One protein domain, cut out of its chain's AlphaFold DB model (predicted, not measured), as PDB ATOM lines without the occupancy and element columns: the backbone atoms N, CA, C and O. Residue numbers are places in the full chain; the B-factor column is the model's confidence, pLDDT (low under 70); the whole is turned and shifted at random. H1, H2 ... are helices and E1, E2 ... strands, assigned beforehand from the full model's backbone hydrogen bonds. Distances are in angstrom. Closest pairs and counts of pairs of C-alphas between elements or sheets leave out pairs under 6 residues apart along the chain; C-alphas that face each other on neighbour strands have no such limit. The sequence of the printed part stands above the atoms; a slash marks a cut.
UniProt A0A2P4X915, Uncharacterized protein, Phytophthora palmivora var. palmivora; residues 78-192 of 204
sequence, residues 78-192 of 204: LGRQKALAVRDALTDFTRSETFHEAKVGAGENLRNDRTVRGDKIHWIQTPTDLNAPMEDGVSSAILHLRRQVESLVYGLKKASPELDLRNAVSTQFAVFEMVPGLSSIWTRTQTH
ATOM      1  N   LEU A  78     198.218 206.655 101.496       90.12
ATOM      2  CA  LEU A  78     198.195 208.126 101.473       90.12
ATOM      3  C   LEU A  78     199.545 208.775 101.826       90.12
ATOM      4  O   LEU A  78     199.706 209.986 101.698       90.12
ATOM      5  N   GLY A  79     200.512 207.999 102.314       92.19
ATOM      6  CA  GLY A  79     201.677 208.503 103.038       92.19
ATOM      7  C   GLY A  79     201.355 208.935 104.479       92.19
ATOM      8  O   GLY A  79     200.201 209.123 104.861       92.19
ATOM      9  N   ARG A  80     202.400 209.087 105.304       92.25
ATOM     10  CA  ARG A  80     202.272 209.271 106.764       92.25
ATOM     11  C   ARG A  80     201.487 210.525 107.156       92.25
ATOM     12  O   ARG A  80     200.567 210.429 107.953       92.25
ATOM     13  N   GLN A  81     201.843 211.689 106.614       94.56
ATOM     14  CA  GLN A  81     201.237 212.966 107.018       94.56
ATOM     15  C   GLN A  81     199.739 213.020 106.700       94.56
ATOM     16  O   GLN A  81     198.935 213.372 107.556       94.56
ATOM     17  N   LYS A  82     199.355 212.599 105.491       92.75
ATOM     18  CA  LYS A  82     197.950 212.564 105.076       92.75
ATOM     19  C   LYS A  82     197.149 211.532 105.865       92.75
ATOM     20  O   LYS A  82     196.019 211.813 106.237       92.75
ATOM     21  N   ALA A  83     197.735 210.371 106.160       91.69
ATOM     22  CA  ALA A  83     197.092 209.372 107.010       91.69
ATOM     23  C   ALA A  83     196.836 209.897 108.436       91.69
ATOM     24  O   ALA A  83     195.771 209.641 108.988       91.69
ATOM     25  N   LEU A  84     197.770 210.666 109.012       93.06
ATOM     26  CA  LEU A  84     197.568 211.311 110.315       93.06
ATOM     27  C   LEU A  84     196.448 212.355 110.262       93.06
ATOM     28  O   LEU A  84     195.558 212.312 111.100       93.06
ATOM     29  N   ALA A  85     196.426 213.212 109.237       93.81
ATOM     30  CA  ALA A  85     195.351 214.192 109.065       93.81
ATOM     31  C   ALA A  85     193.967 213.529 108.931       93.81
ATOM     32  O   ALA A  85     192.987 214.007 109.488       93.81
ATOM     33  N   VAL A  86     193.893 212.399 108.219       92.25
ATOM     34  CA  VAL A  86     192.672 211.589 108.098       92.25
ATOM     35  C   VAL A  86     192.258 211.002 109.447       92.25
ATOM     36  O   VAL A  86     191.087 211.085 109.802       92.25
ATOM     37  N   ARG A  87     193.200 210.437 110.210       91.19
ATOM     38  CA  ARG A  87     192.942 209.921 111.562       91.19
ATOM     39  C   ARG A  87     192.392 211.014 112.473       91.19
ATOM     40  O   ARG A  87     191.401 210.774 113.156       91.19
ATOM     41  N   ASP A  88     193.031 212.176 112.495       91.00
ATOM     42  CA  ASP A  88     192.643 213.281 113.375       91.00
ATOM     43  C   ASP A  88     191.242 213.776 113.001       91.00
ATOM     44  O   ASP A  88     190.360 213.818 113.852       91.00
ATOM     45  N   ALA A  89     190.986 213.968 111.702       90.88
ATOM     46  CA  ALA A  89     189.664 214.313 111.197       90.88
ATOM     47  C   ALA A  89     188.587 213.277 111.559       90.88
ATOM     48  O   ALA A  89     187.483 213.655 111.929       90.88
ATOM     49  N   LEU A  90     188.890 211.979 111.471       89.81
ATOM     50  CA  LEU A  90     187.944 210.917 111.834       89.81
ATOM     51  C   LEU A  90     187.724 210.857 113.344       89.81
ATOM     52  O   LEU A  90     186.606 210.610 113.778       89.81
ATOM     53  N   THR A  91     188.755 211.136 114.140       89.94
ATOM     54  CA  THR A  91     188.641 211.237 115.602       89.94
ATOM     55  C   THR A  91     187.718 212.384 115.989       89.94
ATOM     56  O   THR A  91     186.821 212.196 116.807       89.94
ATOM     57  N   ASP A  92     187.879 213.553 115.376       88.56
ATOM     58  CA  ASP A  92     186.993 214.688 115.633       88.56
ATOM     59  C   ASP A  92     185.571 214.411 115.134       88.56
ATOM     60  O   ASP A  92     184.609 214.677 115.851       88.56
ATOM     61  N   PHE A  93     185.432 213.747 113.985       87.38
ATOM     62  CA  PHE A  93     184.141 213.316 113.446       87.38
ATOM     63  C   PHE A  93     183.394 212.361 114.393       87.38
ATOM     64  O   PHE A  93     182.180 212.461 114.539       87.38
ATOM     65  N   THR A  94     184.101 211.476 115.112       87.75
ATOM     66  CA  THR A  94     183.458 210.621 116.134       87.75
ATOM     67  C   THR A  94     182.872 211.390 117.316       87.75
ATOM     68  O   THR A  94     182.026 210.852 118.025       87.75
ATOM     69  N   ARG A  95     183.322 212.628 117.552       87.38
ATOM     70  CA  ARG A  95     182.832 213.478 118.645       87.38
ATOM     71  C   ARG A  95     181.643 214.336 118.223       87.38
ATOM     72  O   ARG A  95     180.851 214.704 119.085       87.38
ATOM     73  N   SER A  96     181.548 214.683 116.939       85.44
ATOM     74  CA  SER A  96     180.492 215.548 116.406       85.44
ATOM     75  C   SER A  96     179.272 214.780 115.905       85.44
ATOM     76  O   SER A  96     178.162 215.294 115.995       85.44
ATOM     77  N   GLU A  97     179.461 213.563 115.395       87.56
ATOM     78  CA  GLU A  97     178.400 212.802 114.737       87.56
ATOM     79  C   GLU A  97     177.810 211.687 115.594       87.56
ATOM     80  O   GLU A  97     178.448 211.122 116.485       87.56
ATOM     81  N   THR A  98     176.577 211.304 115.262       89.19
ATOM     82  CA  THR A  98     175.926 210.140 115.870       89.19
ATOM     83  C   THR A  98     176.276 208.868 115.099       89.19
ATOM     84  O   THR A  98     176.152 208.804 113.874       89.19
ATOM     85  N   PHE A  99     176.687 207.833 115.833       89.69
ATOM     86  CA  PHE A  99     176.969 206.503 115.298       89.69
ATOM     87  C   PHE A  99     175.919 205.506 115.785       89.69
ATOM     88  O   PHE A  99     175.429 205.591 116.913       89.69
ATOM     89  N   HIS A 100     175.608 204.521 114.949       90.12
ATOM     90  CA  HIS A 100     174.620 203.488 115.244       90.12
ATOM     91  C   HIS A 100     175.282 202.125 115.391       90.12
ATOM     92  O   HIS A 100     176.251 201.833 114.698       90.12
ATOM     93  N   GLU A 101     174.746 201.260 116.250       89.81
ATOM     94  CA  GLU A 101     175.227 199.880 116.330       89.81
ATOM     95  C   GLU A 101     175.110 199.178 114.977       89.81
ATOM     96  O   GLU A 101     174.078 199.249 114.295       89.81
ATOM     97  N   ALA A 102     176.180 198.496 114.582       87.69
ATOM     98  CA  ALA A 102     176.216 197.815 113.311       87.69
ATOM     99  C   ALA A 102     175.307 196.573 113.330       87.69
ATOM    100  O   ALA A 102     175.436 195.676 114.161       87.69
ATOM    101  N   LYS A 103     174.387 196.510 112.363       88.06
ATOM    102  CA  LYS A 103     173.429 195.406 112.214       88.06
ATOM    103  C   LYS A 103     173.978 194.270 111.359       88.06
ATOM    104  O   LYS A 103     174.697 194.500 110.382       88.06
ATOM    105  N   VAL A 104     173.574 193.050 111.693       84.06
ATOM    106  CA  VAL A 104     173.868 191.812 110.960       84.06
ATOM    107  C   VAL A 104     172.568 191.263 110.375       84.06
ATOM    108  O   VAL A 104     171.541 191.266 111.048       84.06
ATOM    109  N   GLY A 105     172.611 190.788 109.130       80.56
ATOM    110  CA  GLY A 105     171.451 190.254 108.408       80.56
ATOM    111  C   GLY A 105     171.123 191.044 107.140       80.56
ATOM    112  O   GLY A 105     171.830 191.985 106.782       80.56
ATOM    113  N   ALA A 106     170.059 190.634 106.452       77.81
ATOM    114  CA  ALA A 106     169.563 191.264 105.231       77.81
ATOM    115  C   ALA A 106     168.033 191.386 105.279       77.81
ATOM    116  O   ALA A 106     167.359 190.514 105.836       77.81
ATOM    117  N   GLY A 107     167.498 192.457 104.687       78.44
ATOM    118  CA  GLY A 107     166.061 192.739 104.679       78.44
ATOM    119  C   GLY A 107     165.488 192.845 106.092       78.44
ATOM    120  O   GLY A 107     166.058 193.510 106.956       78.44
ATOM    121  N   GLU A 108     164.384 192.148 106.335       75.44
ATOM    122  CA  GLU A 108     163.681 192.146 107.624       75.44
ATOM    123  C   GLU A 108     164.437 191.397 108.738       75.44
ATOM    124  O   GLU A 108     164.146 191.579 109.915       75.44
ATOM    125  N   ASN A 109     165.473 190.620 108.401       79.62
ATOM    126  CA  ASN A 109     166.263 189.839 109.363       79.62
ATOM    127  C   ASN A 109     167.439 190.622 109.976       79.62
ATOM    128  O   ASN A 109     168.418 190.025 110.433       79.62
ATOM    129  N   LEU A 110     167.391 191.956 109.944       83.75
ATOM    130  CA  LEU A 110     168.419 192.812 110.526       83.75
ATOM    131  C   LEU A 110     168.336 192.793 112.056       83.75
ATOM    132  O   LEU A 110     167.362 193.256 112.644       83.75
ATOM    133  N   ARG A 111     169.401 192.326 112.704       84.31
ATOM    134  CA  ARG A 111     169.520 192.280 114.166       84.31
ATOM    135  C   ARG A 111     170.824 192.899 114.650       84.31
ATOM    136  O   ARG A 111     171.827 192.890 113.933       84.31
ATOM    137  N   ASN A 112     170.816 193.400 115.880       82.88
ATOM    138  CA  ASN A 112     172.035 193.800 116.575       82.88
ATOM    139  C   ASN A 112     172.610 192.549 117.246       82.88
ATOM    140  O   ASN A 112     171.998 192.000 118.158       82.88
ATOM    141  N   ASP A 113     173.760 192.079 116.773       82.06
ATOM    142  CA  ASP A 113     174.443 190.913 117.332       82.06
ATOM    143  C   ASP A 113     175.901 191.271 117.606       82.06
ATOM    144  O   ASP A 113     176.764 191.168 116.729       82.06
ATOM    145  N   ARG A 114     176.169 191.701 118.843       79.75
ATOM    146  CA  ARG A 114     177.501 192.144 119.275       79.75
ATOM    147  C   ARG A 114     178.550 191.028 119.245       79.75
ATOM    148  O   ARG A 114     179.737 191.333 119.230       79.75
ATOM    149  N   THR A 115     178.138 189.756 119.205       78.88
ATOM    150  CA  THR A 115     179.073 188.624 119.070       78.88
ATOM    151  C   THR A 115     179.605 188.481 117.643       78.88
ATOM    152  O   THR A 115     180.686 187.933 117.440       78.88
ATOM    153  N   VAL A 116     178.875 189.020 116.660       80.88
ATOM    154  CA  VAL A 116     179.233 188.990 115.237       80.88
ATOM    155  C   VAL A 116     179.765 190.344 114.757       80.88
ATOM    156  O   VAL A 116     180.695 190.383 113.949       80.88
ATOM    157  N   ARG A 117     179.203 191.460 115.240       83.50
ATOM    158  CA  ARG A 117     179.655 192.823 114.928       83.50
ATOM    159  C   ARG A 117     179.552 193.737 116.148       83.50
ATOM    160  O   ARG A 117     178.457 194.033 116.612       83.50
ATOM    161  N   GLY A 118     180.703 194.170 116.661       84.69
ATOM    162  CA  GLY A 118     180.811 195.021 117.854       84.69
ATOM    163  C   GLY A 118     181.109 196.495 117.566       84.69
ATOM    164  O   GLY A 118     181.393 197.244 118.497       84.69
ATOM    165  N   ASP A 119     181.105 196.911 116.303       87.62
ATOM    166  CA  ASP A 119     181.347 198.288 115.892       87.62
ATOM    167  C   ASP A 119     180.079 199.146 115.915       87.62
ATOM    168  O   ASP A 119     178.945 198.677 115.763       87.62
ATOM    169  N   LYS A 120     180.299 200.451 116.053       88.75
ATOM    170  CA  LYS A 120     179.323 201.475 115.703       88.75
ATOM    171  C   LYS A 120     179.682 202.048 114.339       88.75
ATOM    172  O   LYS A 120     180.851 202.302 114.063       88.75
ATOM    173  N   ILE A 121     178.686 202.263 113.492       89.88
ATOM    174  CA  ILE A 121     178.858 202.736 112.123       89.88
ATOM    175  C   ILE A 121     178.168 204.075 111.891       89.88
ATOM    176  O   ILE A 121     177.118 204.369 112.461       89.88
ATOM    177  N   HIS A 122     178.744 204.847 110.982       89.00
ATOM    178  CA  HIS A 122     178.150 206.026 110.379       89.00
ATOM    179  C   HIS A 122     178.340 205.934 108.860       89.00
ATOM    180  O   HIS A 122     179.434 205.635 108.373       89.00
ATOM    181  N   TRP A 123     177.269 206.144 108.096       87.62
ATOM    182  CA  TRP A 123     177.346 206.197 106.637       87.62
ATOM    183  C   TRP A 123     177.695 207.616 106.216       87.62
ATOM    184  O   TRP A 123     176.886 208.521 106.375       87.62
ATOM    185  N   ILE A 124     178.895 207.802 105.672       83.50
ATOM    186  CA  ILE A 124     179.324 209.108 105.179       83.50
ATOM    187  C   ILE A 124     178.576 209.365 103.875       83.50
ATOM    188  O   ILE A 124     178.765 208.645 102.884       83.50
ATOM    189  N   GLN A 125     177.711 210.378 103.891       76.06
ATOM    190  CA  GLN A 125     176.972 210.776 102.706       76.06
ATOM    191  C   GLN A 125     177.927 211.256 101.618       76.06
ATOM    192  O   GLN A 125     179.008 211.794 101.868       76.06
ATOM    193  N   THR A 126     177.545 210.976 100.378       66.25
ATOM    194  CA  THR A 126     178.302 211.410  99.216       66.25
ATOM    195  C   THR A 126     177.714 212.719  98.723       66.25
ATOM    196  O   THR A 126     176.586 212.687  98.229       66.25
ATOM    197  N   PRO A 127     178.471 213.833  98.760       62.44
ATOM    198  CA  PRO A 127     178.073 215.018  98.025       62.44
ATOM    199  C   PRO A 127     177.909 214.619  96.561       62.44
ATOM    200  O   PRO A 127     178.806 214.000  95.978       62.44
ATOM    201  N   THR A 128     176.741 214.910  95.988       58.53
ATOM    202  CA  THR A 128     176.445 214.585  94.581       58.53
ATOM    203  C   THR A 128     177.369 215.360  93.637       58.53
ATOM    204  O   THR A 128     177.675 214.892  92.545       58.53
ATOM    205  N   ASP A 129     177.885 216.500  94.102       59.12
ATOM    206  CA  ASP A 129     178.902 217.293  93.432       59.12
ATOM    207  C   ASP A 129     180.177 217.368  94.291       59.12
ATOM    208  O   ASP A 129     180.170 217.827  95.432       59.12
ATOM    209  N   LEU A 130     181.299 216.917  93.724       55.34
ATOM    210  CA  LEU A 130     182.628 216.963  94.347       55.34
ATOM    211  C   LEU A 130     183.177 218.396  94.499       55.34
ATOM    212  O   LEU A 130     184.195 218.564  95.182       55.34
ATOM    213  N   ASN A 131     182.527 219.378  93.863       54.75
ATOM    214  CA  ASN A 131     182.829 220.809  93.914       54.75
ATOM    215  C   ASN A 131     181.781 221.627  94.686       54.75
ATOM    216  O   ASN A 131     181.941 222.845  94.779       54.75
ATOM    217  N   ALA A 132     180.731 220.997  95.228       55.03
ATOM    218  CA  ALA A 132     179.774 221.708  96.067       55.03
ATOM    219  C   ALA A 132     180.490 222.341  97.278       55.03
ATOM    220  O   ALA A 132     181.468 221.766  97.781       55.03
ATOM    221  N   PRO A 133     180.024 223.511  97.758       51.69
ATOM    222  CA  PRO A 133     180.469 224.062  99.034       51.69
ATOM    223  C   PRO A 133     180.374 222.985 100.123       51.69
ATOM    224  O   PRO A 133     179.475 222.148 100.074       51.69
ATOM    225  N   MET A 134     181.318 222.972 101.071       56.09
ATOM    226  CA  MET A 134     181.326 222.037 102.207       56.09
ATOM    227  C   MET A 134     180.095 222.265 103.101       56.09
ATOM    228  O   MET A 134     180.200 222.893 104.149       56.09
ATOM    229  N   GLU A 135     178.931 221.784 102.688       52.38
ATOM    230  CA  GLU A 135     177.685 221.907 103.451       52.38
ATOM    231  C   GLU A 135     177.538 220.737 104.445       52.38
ATOM    232  O   GLU A 135     176.944 220.897 105.503       52.38
ATOM    233  N   ASP A 136     178.184 219.592 104.182       60.19
ATOM    234  CA  ASP A 136     177.958 218.343 104.931       60.19
ATOM    235  C   ASP A 136     178.882 218.126 106.148       60.19
ATOM    236  O   ASP A 136     178.950 217.023 106.685       60.19
ATOM    237  N   GLY A 137     179.667 219.122 106.577       67.44
ATOM    238  CA  GLY A 137     180.516 219.008 107.780       67.44
ATOM    239  C   GLY A 137     181.659 217.972 107.713       67.44
ATOM    240  O   GLY A 137     182.438 217.838 108.658       67.44
ATOM    241  N   VAL A 138     181.822 217.253 106.596       77.25
ATOM    242  CA  VAL A 138     182.882 216.249 106.416       77.25
ATOM    243  C   VAL A 138     184.216 216.923 106.082       77.25
ATOM    244  O   VAL A 138     184.359 217.619 105.078       77.25
ATOM    245  N   SER A 139     185.239 216.650 106.896       85.56
ATOM    246  CA  SER A 139     186.592 217.192 106.717       85.56
ATOM    247  C   SER A 139     187.207 216.870 105.346       85.56
ATOM    248  O   SER A 139     187.119 215.747 104.832       85.56
ATOM    249  N   SER A 140     187.950 217.833 104.790       87.75
ATOM    250  CA  SER A 140     188.682 217.696 103.523       87.75
ATOM    251  C   SER A 140     189.663 216.517 103.505       87.75
ATOM    252  O   SER A 140     189.890 215.921 102.450       87.75
ATOM    253  N   ALA A 141     190.211 216.130 104.662       90.12
ATOM    254  CA  ALA A 141     191.091 214.971 104.782       90.12
ATOM    255  C   ALA A 141     190.342 213.657 104.499       90.12
ATOM    256  O   ALA A 141     190.824 212.820 103.733       90.12
ATOM    257  N   ILE A 142     189.134 213.502 105.050       88.00
ATOM    258  CA  ILE A 142     188.273 212.329 104.837       88.00
ATOM    259  C   ILE A 142     187.874 212.240 103.361       88.00
ATOM    260  O   ILE A 142     188.004 211.184 102.736       88.00
ATOM    261  N   LEU A 143     187.480 213.371 102.769       86.00
ATOM    262  CA  LEU A 143     187.178 213.456 101.339       86.00
ATOM    263  C   LEU A 143     188.397 213.109 100.474       86.00
ATOM    264  O   LEU A 143     188.255 212.454  99.440       86.00
ATOM    265  N   HIS A 144     189.606 213.494 100.891       88.19
ATOM    266  CA  HIS A 144     190.829 213.129 100.181       88.19
ATOM    267  C   HIS A 144     191.056 211.615 100.167       88.19
ATOM    268  O   HIS A 144     191.303 211.066  99.091       88.19
ATOM    269  N   LEU A 145     190.938 210.934 101.316       89.31
ATOM    270  CA  LEU A 145     191.017 209.468 101.380       89.31
ATOM    271  C   LEU A 145     190.009 208.839 100.415       89.31
ATOM    272  O   LEU A 145     190.376 207.991  99.601       89.31
ATOM    273  N   ARG A 146     188.759 209.299 100.473       85.31
ATOM    274  CA  ARG A 146     187.678 208.786  99.635       85.31
ATOM    275  C   ARG A 146     187.998 208.907  98.143       85.31
ATOM    276  O   ARG A 146     187.952 207.903  97.438       85.31
ATOM    277  N   ARG A 147     188.424 210.087  97.678       85.06
ATOM    278  CA  ARG A 147     188.817 210.311  96.274       85.06
ATOM    279  C   ARG A 147     189.948 209.377  95.827       85.06
ATOM    280  O   ARG A 147     189.949 208.917  94.690       85.06
ATOM    281  N   GLN A 148     190.915 209.085  96.703       87.69
ATOM    282  CA  GLN A 148     192.002 208.153  96.379       87.69
ATOM    283  C   GLN A 148     191.495 206.710  96.229       87.69
ATOM    284  O   GLN A 148     191.903 206.021  95.295       87.69
ATOM    285  N   VAL A 149     190.587 206.262  97.103       86.75
ATOM    286  CA  VAL A 149     189.957 204.933  97.004       86.75
ATOM    287  C   VAL A 149     189.095 204.827  95.743       86.75
ATOM    288  O   VAL A 149     189.214 203.858  94.999       86.75
ATOM    289  N   GLU A 150     188.284 205.841  95.445       82.94
ATOM    290  CA  GLU A 150     187.452 205.884  94.235       82.94
ATOM    291  C   GLU A 150     188.295 205.861  92.958       82.94
ATOM    292  O   GLU A 150     188.019 205.078  92.050       82.94
ATOM    293  N   SER A 151     189.370 206.655  92.908       84.94
ATOM    294  CA  SER A 151     190.319 206.642  91.790       84.94
ATOM    295  C   SER A 151     190.925 205.252  91.577       84.94
ATOM    296  O   SER A 151     191.118 204.836  90.433       84.94
ATOM    297  N   LEU A 152     191.216 204.530  92.661       87.19
ATOM    298  CA  LEU A 152     191.762 203.179  92.603       87.19
ATOM    299  C   LEU A 152     190.732 202.182  92.045       87.19
ATOM    300  O   LEU A 152     191.052 201.417  91.134       87.19
ATOM    301  N   VAL A 153     189.486 202.223  92.532       84.00
ATOM    302  CA  VAL A 153     188.384 201.362  92.057       84.00
ATOM    303  C   VAL A 153     188.058 201.639  90.589       84.00
ATOM    304  O   VAL A 153     187.925 200.705  89.798       84.00
ATOM    305  N   TYR A 154     187.999 202.911  90.188       83.62
ATOM    306  CA  TYR A 154     187.801 203.289  88.789       83.62
ATOM    307  C   TYR A 154     188.947 202.783  87.901       83.62
ATOM    308  O   TYR A 154     188.714 202.236  86.820       83.62
ATOM    309  N   GLY A 155     190.189 202.899  88.378       85.81
ATOM    310  CA  GLY A 155     191.360 202.337  87.708       85.81
ATOM    311  C   GLY A 155     191.267 200.820  87.525       85.81
ATOM    312  O   GLY A 155     191.581 200.324  86.442       85.81
ATOM    313  N   LEU A 156     190.790 200.093  88.541       86.56
ATOM    314  CA  LEU A 156     190.565 198.647  88.467       86.56
ATOM    315  C   LEU A 156     189.503 198.295  87.434       86.56
ATOM    316  O   LEU A 156     189.754 197.444  86.587       86.56
ATOM    317  N   LYS A 157     188.360 198.985  87.471       85.62
ATOM    318  CA  LYS A 157     187.264 198.794  86.516       85.62
ATOM    319  C   LYS A 157     187.735 198.991  85.078       85.62
ATOM    320  O   LYS A 157     187.427 198.181  84.214       85.62
ATOM    321  N   LYS A 158     188.524 200.039  84.824       85.75
ATOM    322  CA  LYS A 158     189.083 200.306  83.494       85.75
ATOM    323  C   LYS A 158     190.075 199.228  83.044       85.75
ATOM    324  O   LYS A 158     190.109 198.892  81.868       85.75
ATOM    325  N   ALA A 159     190.899 198.713  83.957       86.31
ATOM    326  CA  ALA A 159     191.886 197.675  83.655       86.31
ATOM    327  C   ALA A 159     191.296 196.250  83.617       86.31
ATOM    328  O   ALA A 159     191.962 195.315  83.168       86.31
ATOM    329  N   SER A 160     190.088 196.075  84.155       84.50
ATOM    330  CA  SER A 160     189.463 194.773  84.420       84.50
ATOM    331  C   SER A 160     187.939 194.860  84.277       84.50
ATOM    332  O   SER A 160     187.218 194.696  85.267       84.50
ATOM    333  N   PRO A 161     187.421 195.184  83.079       84.38
ATOM    334  CA  PRO A 161     185.980 195.307  82.856       84.38
ATOM    335  C   PRO A 161     185.213 194.013  83.169       84.38
ATOM    336  O   PRO A 161     184.059 194.076  83.578       84.38
ATOM    337  N   GLU A 162     185.863 192.854  83.056       83.62
ATOM    338  CA  GLU A 162     185.307 191.532  83.355       83.62
ATOM    339  C   GLU A 162     184.934 191.314  84.831       83.62
ATOM    340  O   GLU A 162     184.187 190.392  85.136       83.62
ATOM    341  N   LEU A 163     185.422 192.160  85.750       78.50
ATOM    342  CA  LEU A 163     185.035 192.103  87.165       78.50
ATOM    343  C   LEU A 163     183.636 192.691  87.434       78.50
ATOM    344  O   LEU A 163     183.178 192.643  88.574       78.50
ATOM    345  N   ASP A 164     182.992 193.284  86.419       79.25
ATOM    346  CA  ASP A 164     181.645 193.876  86.464       79.25
ATOM    347  C   ASP A 164     181.387 194.745  87.715       79.25
ATOM    348  O   ASP A 164     180.372 194.653  88.409       79.25
ATOM    349  N   LEU A 165     182.364 195.597  88.047       78.69
ATOM    350  CA  LEU A 165     182.289 196.460  89.225       78.69
ATOM    351  C   LEU A 165     181.197 197.526  89.026       78.69
ATOM    352  O   LEU A 165     181.263 198.358  88.106       78.69
ATOM    353  N   ARG A 166     180.203 197.541  89.924       72.50
ATOM    354  CA  ARG A 166     179.130 198.550  89.942       72.50
ATOM    355  C   ARG A 166     179.683 199.956  90.199       72.50
ATOM    356  O   ARG A 166     180.663 200.134  90.914       72.50
ATOM    357  N   ASN A 167     178.996 200.968  89.666       65.75
ATOM    358  CA  ASN A 167     179.331 202.389  89.863       65.75
ATOM    359  C   ASN A 167     178.881 202.951  91.229       65.75
ATOM    360  O   ASN A 167     178.930 204.160  91.433       65.75
ATOM    361  N   ALA A 168     178.414 202.108  92.150       61.94
ATOM    362  CA  ALA A 168     177.942 202.547  93.455       61.94
ATOM    363  C   ALA A 168     179.074 202.448  94.483       61.94
ATOM    364  O   ALA A 168     179.533 201.355  94.811       61.94
ATOM    365  N   VAL A 169     179.503 203.598  95.000       68.94
ATOM    366  CA  VAL A 169     180.456 203.685  96.108       68.94
ATOM    367  C   VAL A 169     179.709 204.255  97.302       68.94
ATOM    368  O   VAL A 169     179.372 205.432  97.331       68.94
ATOM    369  N   SER A 170     179.437 203.415  98.294       77.25
ATOM    370  CA  SER A 170     179.060 203.872  99.627       77.25
ATOM    371  C   SER A 170     180.297 203.880 100.520       77.25
ATOM    372  O   SER A 170     181.193 203.046 100.368       77.25
ATOM    373  N   THR A 171     180.374 204.849 101.431       83.25
ATOM    374  CA  THR A 171     181.455 204.935 102.417       83.25
ATOM    375  C   THR A 171     180.868 204.721 103.800       83.25
ATOM    376  O   THR A 171     180.107 205.543 104.303       83.25
ATOM    377  N   GLN A 172     181.228 203.604 104.419       87.38
ATOM    378  CA  GLN A 172     180.957 203.353 105.827       87.38
ATOM    379  C   GLN A 172     182.169 203.787 106.650       87.38
ATOM    380  O   GLN A 172     183.304 203.520 106.257       87.38
ATOM    381  N   PHE A 173     181.936 204.441 107.781       89.31
ATOM    382  CA  PHE A 173     182.928 204.624 108.827       89.31
ATOM    383  C   PHE A 173     182.505 203.794 110.035       89.31
ATOM    384  O   PHE A 173     181.380 203.923 110.503       89.31
ATOM    385  N   ALA A 174     183.395 202.922 110.498       90.00
ATOM    386  CA  ALA A 174     183.188 202.062 111.651       90.00
ATOM    387  C   ALA A 174     184.116 202.481 112.795       90.00
ATOM    388  O   ALA A 174     185.262 202.865 112.567       90.00
ATOM    389  N   VAL A 175     183.628 202.375 114.024       88.12
ATOM    390  CA  VAL A 175     184.380 202.612 115.254       88.12
ATOM    391  C   VAL A 175     184.191 201.398 116.144       88.12
ATOM    392  O   VAL A 175     183.069 201.029 116.479       88.12
ATOM    393  N   PHE A 176     185.300 200.785 116.540       85.12
ATOM    394  CA  PHE A 176     185.301 199.726 117.538       85.12
ATOM    395  C   PHE A 176     185.598 200.362 118.888       85.12
ATOM    396  O   PHE A 176     186.709 200.836 119.131       85.12
ATOM    397  N   GLU A 177     184.588 200.410 119.751       74.19
ATOM    398  CA  GLU A 177     184.770 200.871 121.121       74.19
ATOM    399  C   GLU A 177     185.537 199.798 121.890       74.19
ATOM    400  O   GLU A 177     185.064 198.675 122.060       74.19
ATOM    401  N   MET A 178     186.753 200.127 122.318       60.69
ATOM    402  CA  MET A 178     187.511 199.253 123.200       60.69
ATOM    403  C   MET A 178     187.124 199.475 124.661       60.69
ATOM    404  O   MET A 178     186.758 200.574 125.081       60.69
ATOM    405  N   VAL A 179     187.269 198.399 125.436       51.28
ATOM    406  CA  VAL A 179     187.314 198.410 126.903       51.28
ATOM    407  C   VAL A 179     188.348 199.464 127.363       51.28
ATOM    408  O   VAL A 179     189.369 199.625 126.687       51.28
ATOM    409  N   PRO A 180     188.117 200.215 128.460       41.94
ATOM    410  CA  PRO A 180     188.913 201.402 128.787       41.94
ATOM    411  C   PRO A 180     190.419 201.110 128.873       41.94
ATOM    412  O   PRO A 180     190.833 200.235 129.631       41.94
ATOM    413  N   GLY A 181     191.237 201.864 128.126       48.19
ATOM    414  CA  GLY A 181     192.704 201.853 128.254       48.19
ATOM    415  C   GLY A 181     193.499 201.907 126.944       48.19
ATOM    416  O   GLY A 181     194.644 202.349 126.957       48.19
ATOM    417  N   LEU A 182     192.911 201.527 125.806       41.97
ATOM    418  CA  LEU A 182     193.550 201.606 124.486       41.97
ATOM    419  C   LEU A 182     192.486 201.964 123.445       41.97
ATOM    420  O   LEU A 182     191.596 201.168 123.182       41.97
ATOM    421  N   SER A 183     192.541 203.149 122.839       40.19
ATOM    422  CA  SER A 183     191.687 203.471 121.692       40.19
ATOM    423  C   SER A 183     192.444 203.156 120.400       40.19
ATOM    424  O   SER A 183     193.481 203.745 120.104       40.19
ATOM    425  N   SER A 184     191.940 202.205 119.613       47.25
ATOM    426  CA  SER A 184     192.384 201.994 118.231       47.25
ATOM    427  C   SER A 184     191.221 202.313 117.306       47.25
ATOM    428  O   SER A 184     190.213 201.608 117.301       47.25
ATOM    429  N   ILE A 185     191.353 203.393 116.542       46.66
ATOM    430  CA  ILE A 185     190.369 203.796 115.540       46.66
ATOM    431  C   ILE A 185     190.623 202.958 114.284       46.66
ATOM    432  O   ILE A 185     191.654 203.111 113.630       46.66
ATOM    433  N   TRP A 186     189.690 202.064 113.955       43.47
ATOM    434  CA  TRP A 186     189.737 201.253 112.737       43.47
ATOM    435  C   TRP A 186     188.788 201.827 111.698       43.47
ATOM    436  O   TRP A 186     187.596 201.551 111.703       43.47
ATOM    437  N   THR A 187     189.311 202.602 110.758       37.62
ATOM    438  CA  THR A 187     188.501 203.128 109.658       37.62
ATOM    439  C   THR A 187     188.385 202.073 108.571       37.62
ATOM    440  O   THR A 187     189.287 201.916 107.745       37.62
ATOM    441  N   ARG A 188     187.276 201.330 108.558       37.84
ATOM    442  CA  ARG A 188     186.936 200.458 107.433       37.84
ATOM    443  C   ARG A 188     186.092 201.225 106.425       37.84
ATOM    444  O   ARG A 188     184.881 201.280 106.572       37.84
ATOM    445  N   THR A 189     186.703 201.734 105.361       34.53
ATOM    446  CA  THR A 189     185.944 202.132 104.169       34.53
ATOM    447  C   THR A 189     185.484 200.867 103.455       34.53
ATOM    448  O   THR A 189     186.240 200.260 102.696       34.53
ATOM    449  N   GLN A 190     184.259 200.421 103.725       37.59
ATOM    450  CA  GLN A 190     183.648 199.359 102.935       37.59
ATOM    451  C   GLN A 190     182.938 199.976 101.734       37.59
ATOM    452  O   GLN A 190     181.792 200.400 101.833       37.59
ATOM    453  N   THR A 191     183.624 200.007 100.590       35.31
ATOM    454  CA  THR A 191     182.955 200.217  99.307       35.31
ATOM    455  C   THR A 191     182.146 198.967  98.997       35.31
ATOM    456  O   THR A 191     182.711 197.894  98.785       35.31
ATOM    457  N   HIS A 192     180.818 199.079  99.008       31.81
ATOM    458  CA  HIS A 192     179.942 197.971  98.644       31.81
ATOM    459  C   HIS A 192     179.967 197.760  97.123       31.81
ATOM    460  O   HIS A 192     179.065 198.169  96.397       31.81
TER     461      HIS A 192
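What this domain is: This is residues 78 to 192 of the 204 residues of an uncharacterized protein of Phytophthora palmivora var. palmivora (UniProt A0A2P4X915). A two-stranded ribbon, E1 and E2, lies near the later part of H1; the start of H2 packs on H1, and H2 runs off steeply, with long loops around. Residues 158 to 164 stick out. The 115 printed residues, under half in named elements, run H1, E1, H2, E2: mixed helices and strands, the sheet antiparallel. The whole is only just compact, close to loose, radius of gyration of the C-alphas 15.8 A, spanning 43 by 36 by 28 A.

How they stand to each other: H1, residues 80 to 96, touches H2, residues 140 to 159, whose residues 141 to 145 alone take part; the closest C-alphas, Val 86 and Ala 141, are 5.0 A apart. They run opposite ways at a steep tilt of 62 degrees. E1, residues 119 to 124, and E2, residues 171 to 176, are antiparallel neighbours at 155 degrees; N 122 and O 173 are within hydrogen-bond range at 2.8 A. H1 and E2 are near each other. Every O i to N i+4 pair is within range in H2, 12 of 13 in H1.

Where its parts are: H1, 24.6 A long, begins at C-alpha 80 (202.272, 209.271, 106.764). E1 measures 15.4 A, H2 28.4 A; E2, 16.4 A, ends at C-alpha 176 (185.301, 199.726, 117.538).

The domain as a whole: The C-alphas of Glu 162 and Gly 181 are farthest apart, 46.7 A. The printed part has no cut; its three links are long. Confidence is under 70 at residues 126 to 137, 167 to 169 and 178 to 192.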